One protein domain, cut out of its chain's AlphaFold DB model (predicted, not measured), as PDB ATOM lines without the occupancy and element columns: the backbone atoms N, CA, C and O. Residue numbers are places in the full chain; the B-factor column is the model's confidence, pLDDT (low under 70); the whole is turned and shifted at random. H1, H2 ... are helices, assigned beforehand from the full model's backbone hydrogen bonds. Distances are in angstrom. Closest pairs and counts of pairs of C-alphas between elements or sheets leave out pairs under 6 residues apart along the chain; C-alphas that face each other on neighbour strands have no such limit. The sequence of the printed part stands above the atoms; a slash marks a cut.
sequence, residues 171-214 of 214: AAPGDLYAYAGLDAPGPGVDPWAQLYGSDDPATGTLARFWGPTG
ATOM      1  N   ALA A 171      13.437  -4.002   5.152       74.44
ATOM      2  CA  ALA A 171      14.765  -4.276   4.583       74.44
ATOM      3  C   ALA A 171      15.788  -3.227   5.046       74.44
ATOM      4  O   ALA A 171      15.418  -2.107   5.397       74.44
ATOM      5  N   ALA A 172      17.085  -3.518   4.984       85.31
ATOM      6  CA  ALA A 172      18.064  -2.451   5.098       85.31
ATOM      7  C   ALA A 172      17.968  -1.593   3.821       85.31
ATOM      8  O   ALA A 172      18.049  -2.135   2.718       85.31
ATOM      9  N   PRO A 173      17.812  -0.256   3.905       89.88
ATOM     10  CA  PRO A 173      17.716   0.574   2.703       89.88
ATOM     11  C   PRO A 173      18.963   0.447   1.816       89.88
ATOM     12  O   PRO A 173      18.857   0.548   0.597       89.88
ATOM     13  N   GLY A 174      20.130   0.174   2.414       90.19
ATOM     14  CA  GLY A 174      21.387  -0.060   1.699       90.19
ATOM     15  C   GLY A 174      21.318  -1.193   0.670       90.19
ATOM     16  O   GLY A 174      21.922  -1.064  -0.391       90.19
ATOM     17  N   ASP A 175      20.528  -2.238   0.917       90.38
ATOM     18  CA  ASP A 175      20.383  -3.358  -0.021       90.38
ATOM     19  C   ASP A 175      19.650  -2.932  -1.293       90.38
ATOM     20  O   ASP A 175      20.001  -3.350  -2.395       90.38
ATOM     21  N   LEU A 176      18.660  -2.043  -1.161       91.81
ATOM     22  CA  LEU A 176      17.945  -1.485  -2.306       91.81
ATOM     23  C   LEU A 176      18.816  -0.508  -3.101       91.81
ATOM     24  O   LEU A 176      18.731  -0.491  -4.326       91.81
ATOM     25  N   TYR A 177      19.689   0.253  -2.435       93.75
ATOM     26  CA  TYR A 177      20.701   1.074  -3.110       93.75
ATOM     27  C   TYR A 177      21.695   0.211  -3.892       93.75
ATOM     28  O   TYR A 177      21.926   0.465  -5.074       93.75
ATOM     29  N   ALA A 178      22.211  -0.856  -3.278       91.12
ATOM     30  CA  ALA A 178      23.115  -1.793  -3.937       91.12
ATOM     31  C   ALA A 178      22.448  -2.491  -5.134       91.12
ATOM     32  O   ALA A 178      23.045  -2.572  -6.207       91.12
ATOM     33  N   TYR A 179      21.196  -2.932  -4.979       88.75
ATOM     34  CA  TYR A 179      20.392  -3.506  -6.062       88.75
ATOM     35  C   TYR A 179      20.204  -2.525  -7.226       88.75
ATOM     36  O   TYR A 179      20.368  -2.901  -8.386       88.75
ATOM     37  N   ALA A 180      19.889  -1.265  -6.921       90.38
ATOM     38  CA  ALA A 180      19.674  -0.220  -7.917       90.38
ATOM     39  C   ALA A 180      20.979   0.300  -8.553       90.38
ATOM     40  O   ALA A 180      20.926   1.102  -9.483       90.38
ATOM     41  N   GLY A 181      22.149  -0.117  -8.049       91.44
ATOM     42  CA  GLY A 181      23.443   0.434  -8.453       91.44
ATOM     43  C   GLY A 181      23.606   1.914  -8.082       91.44
ATOM     44  O   GLY A 181      24.291   2.651  -8.789       91.44
ATOM     45  N   LEU A 182      22.942   2.352  -7.012       88.81
ATOM     46  CA  LEU A 182      22.938   3.726  -6.519       88.81
ATOM     47  C   LEU A 182      23.811   3.849  -5.267       88.81
ATOM     48  O   LEU A 182      23.836   2.957  -4.420       88.81
ATOM     49  N   ASP A 183      24.465   4.996  -5.106       91.88
ATOM     50  CA  ASP A 183      25.170   5.308  -3.867       91.88
ATOM     51  C   ASP A 183      24.178   5.638  -2.748       91.88
ATOM     52  O   ASP A 183      23.215   6.387  -2.938       91.88
ATOM     53  N   ALA A 184      24.444   5.111  -1.552       88.62
ATOM     54  CA  ALA A 184      23.672   5.463  -0.371       88.62
ATOM     55  C   ALA A 184      23.863   6.955  -0.027       88.62
ATOM     56  O   ALA A 184      24.973   7.491  -0.139       88.62
ATOM     57  N   PRO A 185      22.807   7.650   0.424       90.69
ATOM     58  CA  PRO A 185      22.894   9.065   0.717       90.69
ATOM     59  C   PRO A 185      23.767   9.326   1.948       90.69
ATOM     60  O   PRO A 185      23.901   8.497   2.849       90.69
ATOM     61  N   GLY A 186      24.365  10.518   1.983       88.00
ATOM     62  CA  GLY A 186      25.217  10.947   3.087       88.00
ATOM     63  C   GLY A 186      24.483  11.045   4.437       88.00
ATOM     64  O   GLY A 186      23.251  11.026   4.500       88.00
ATOM     65  N   PRO A 187      25.233  11.197   5.542       88.06
ATOM     66  CA  PRO A 187      24.664  11.223   6.886       88.06
ATOM     67  C   PRO A 187      23.633  12.348   7.057       88.06
ATOM     68  O   PRO A 187      23.855  13.485   6.641       88.06
ATOM     69  N   GLY A 188      22.519  12.032   7.723       86.25
ATOM     70  CA  GLY A 188      21.437  12.982   8.017       86.25
ATOM     71  C   GLY A 188      20.374  13.116   6.924       86.25
ATOM     72  O   GLY A 188      19.406  13.847   7.121       86.25
ATOM     73  N   VAL A 189      20.522  12.411   5.803       91.69
ATOM     74  CA  VAL A 189      19.491  12.291   4.768       91.69
ATOM     75  C   VAL A 189      18.693  11.011   5.006       91.69
ATOM     76  O   VAL A 189      19.279   9.979   5.315       91.69
ATOM     77  N   ASP A 190      17.367  11.079   4.867       90.94
ATOM     78  CA  ASP A 190      16.510   9.894   4.943       90.94
ATOM     79  C   ASP A 190      16.674   9.037   3.672       90.94
ATOM     80  O   ASP A 190      16.273   9.478   2.587       90.94
ATOM     81  N   PRO A 191      17.255   7.827   3.775       92.50
ATOM     82  CA  PRO A 191      17.448   6.950   2.625       92.50
ATOM     83  C   PRO A 191      16.129   6.439   2.039       92.50
ATOM     84  O   PRO A 191      16.030   6.224   0.832       92.50
ATOM     85  N   TRP A 192      15.083   6.290   2.852       93.50
ATOM     86  CA  TRP A 192      13.800   5.790   2.365       93.50
ATOM     87  C   TRP A 192      13.082   6.813   1.494       93.50
ATOM     88  O   TRP A 192      12.545   6.453   0.449       93.50
ATOM     89  N   ALA A 193      13.144   8.097   1.856       93.38
ATOM     90  CA  ALA A 193      12.552   9.177   1.067       93.38
ATOM     91  C   ALA A 193      13.078   9.222  -0.380       93.38
ATOM     92  O   ALA A 193      12.302   9.448  -1.309       93.38
ATOM     93  N   GLN A 194      14.375   8.978  -0.585       93.00
ATOM     94  CA  GLN A 194      14.964   8.912  -1.925       93.00
ATOM     95  C   GLN A 194      14.561   7.641  -2.678       93.00
ATOM     96  O   GLN A 194      14.188   7.731  -3.844       93.00
ATOM     97  N   LEU A 195      14.573   6.476  -2.023       94.56
ATOM     98  CA  LEU A 195      14.157   5.215  -2.648       94.56
ATOM     99  C   LEU A 195      12.680   5.247  -3.084       94.56
ATOM    100  O   LEU A 195      12.350   4.772  -4.171       94.56
ATOM    101  N   TYR A 196      11.794   5.873  -2.302       95.06
ATOM    102  CA  TYR A 196      10.390   6.078  -2.688       95.06
ATOM    103  C   TYR A 196      10.213   6.998  -3.902       95.06
ATOM    104  O   TYR A 196       9.228   6.853  -4.634       95.06
ATOM    105  N   GLY A 197      11.137   7.944  -4.082       92.62
ATOM    106  CA  GLY A 197      11.177   8.897  -5.189       92.62
ATOM    107  C   GLY A 197      12.083   8.479  -6.347       92.62
ATOM    108  O   GLY A 197      12.337   9.315  -7.206       92.62
ATOM    109  N   SER A 198      12.586   7.237  -6.363       92.88
ATOM    110  CA  SER A 198      13.460   6.745  -7.432       92.88
ATOM    111  C   SER A 198      12.772   6.810  -8.799       92.88
ATOM    112  O   SER A 198      11.604   6.431  -8.929       92.88
ATOM    113  N   ASP A 199      13.519   7.248  -9.817       94.12
ATOM    114  CA  ASP A 199      13.084   7.247 -11.219       94.12
ATOM    115  C   ASP A 199      12.984   5.821 -11.798       94.12
ATOM    116  O   ASP A 199      12.281   5.602 -12.787       94.12
ATOM    117  N   ASP A 200      13.653   4.836 -11.182       93.44
ATOM    118  CA  ASP A 200      13.481   3.425 -11.528       93.44
ATOM    119  C   ASP A 200      12.199   2.861 -10.877       93.44
ATOM    120  O   ASP A 200      12.122   2.742  -9.643       93.44
ATOM    121  N   PRO A 201      11.192   2.449 -11.675       94.56
ATOM    122  CA  PRO A 201       9.937   1.930 -11.145       94.56
ATOM    123  C   PRO A 201      10.114   0.643 -10.332       94.56
ATOM    124  O   PRO A 201       9.321   0.408  -9.411       94.56
ATOM    125  N   ALA A 202      11.126  -0.184 -10.625       94.94
ATOM    126  CA  ALA A 202      11.380  -1.408  -9.869       94.94
ATOM    127  C   ALA A 202      11.870  -1.075  -8.455       94.94
ATOM    128  O   ALA A 202      11.256  -1.504  -7.473       94.94
ATOM    129  N   THR A 203      12.894  -0.229  -8.347       94.06
ATOM    130  CA  THR A 203      13.417   0.269  -7.068       94.06
ATOM    131  C   THR A 203      12.337   0.970  -6.248       94.06
ATOM    132  O   THR A 203      12.148   0.642  -5.077       94.06
ATOM    133  N   GLY A 204      11.551   1.867  -6.854       94.06
ATOM    134  CA  GLY A 204      10.467   2.554  -6.148       94.06
ATOM    135  C   GLY A 204       9.362   1.607  -5.657       94.06
ATOM    136  O   GLY A 204       8.775   1.823  -4.596       94.06
ATOM    137  N   THR A 205       9.064   0.538  -6.400       95.12
ATOM    138  CA  THR A 205       8.076  -0.477  -5.988       95.12
ATOM    139  C   THR A 205       8.600  -1.331  -4.838       95.12
ATOM    140  O   THR A 205       7.886  -1.523  -3.853       95.12
ATOM    141  N   LEU A 206       9.853  -1.783  -4.916       93.56
ATOM    142  CA  LEU A 206      10.505  -2.513  -3.828       93.56
ATOM    143  C   LEU A 206      10.593  -1.661  -2.563       93.56
ATOM    144  O   LEU A 206      10.311  -2.160  -1.475       93.56
ATOM    145  N   ALA A 207      10.873  -0.366  -2.710       93.62
ATOM    146  CA  ALA A 207      10.893   0.558  -1.590       93.62
ATOM    147  C   ALA A 207       9.529   0.640  -0.891       93.62
ATOM    148  O   ALA A 207       9.460   0.573   0.331       93.62
ATOM    149  N   ARG A 208       8.425   0.717  -1.648       92.25
ATOM    150  CA  ARG A 208       7.048   0.718  -1.106       92.25
ATOM    151  C   ARG A 208       6.656  -0.591  -0.437       92.25
ATOM    152  O   ARG A 208       5.867  -0.561   0.498       92.25
ATOM    153  N   PHE A 209       7.180  -1.713  -0.917       91.44
ATOM    154  CA  PHE A 209       6.861  -3.026  -0.368       91.44
ATOM    155  C   PHE A 209       7.650  -3.337   0.915       91.44
ATOM    156  O   PHE A 209       7.067  -3.846   1.868       91.44
ATOM    157  N   TRP A 210       8.945  -3.005   0.963       89.94
ATOM    158  CA  TRP A 210       9.827  -3.322   2.097       89.94
ATOM    159  C   TRP A 210      10.050  -2.170   3.072       89.94
ATOM    160  O   TRP A 210      10.512  -2.409   4.187       89.94
ATOM    161  N   GLY A 211       9.806  -0.931   2.652       89.00
ATOM    162  CA  GLY A 211      10.101   0.250   3.447       89.00
ATOM    163  C   GLY A 211       9.178   0.417   4.654       89.00
ATOM    164  O   GLY A 211       8.130  -0.230   4.737       89.00
ATOM    165  N   PRO A 212       9.547   1.285   5.609       85.19
ATOM    166  CA  PRO A 212       8.731   1.555   6.781       85.19
ATOM    167  C   PRO A 212       7.339   2.046   6.369       85.19
ATOM    168  O   PRO A 212       7.204   2.987   5.590       85.19
ATOM    169  N   THR A 213       6.287   1.450   6.925       77.00
ATOM    170  CA  THR A 213       4.947   2.039   6.853       77.00
ATOM    171  C   THR A 213       4.905   3.236   7.803       77.00
ATOM    172  O   THR A 213       5.155   3.060   8.997       77.00
ATOM    173  N   GLY A 214       4.656   4.434   7.266       59.59
ATOM    174  CA  GLY A 214       4.541   5.673   8.048       59.59
ATOM    175  C   GLY A 214       3.358   5.712   9.008       59.59
ATOM    176  O   GLY A 214       2.424   4.893   8.850       59.59
TER     177      GLY A 214
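Overview. This is residues 171 to 214 of the 214 residues of an uncharacterized protein of Actinobacteria bacterium (UniProt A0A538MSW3). Three short helices pack on one another in a triangle: H1 and H3 side by side, running opposite ways, and H2 aslant to both. A wide loop joins H1 to H2. The printed part has 44 residues, with H1, H2, H3 in chain order and no named strand; it is all helix, compact, with a radius of gyration of the C-alphas of 9.3 A and spans of 25 by 24 by 17 A.

Along the chain. Find C-alpha 173 at (17.716, 0.574, 2.703); there H1 begins, residues 173 to 180. H2 is residues 191 to 196. H3, residues 201 to 210, runs 14.2 A to C-alpha 210 at (9.827, -3.322, 2.097).

Arrangement. H1 touches H2 at a steep tilt of 49 degrees; their closest C-alphas, Pro 173 and Pro 191, are 6.4 A apart. H1 touches H3 at a shallow tilt of 25 degrees, opposite ways, closest at C-alphas 180 and 203, 6.3 A. H2 touches H3 at a steep 59 degrees, closest at C-alphas 196 and 204, 4.9 A. In H1, H2 and H3 every O i to N i+4 pair is within hydrogen-bond range.

Size, cuts and confidence. C-alphas 181 and 214, the two farthest apart, are 25.6 A apart. The printed part has no cut and no long link; only residue 214 is under pLDDT 70.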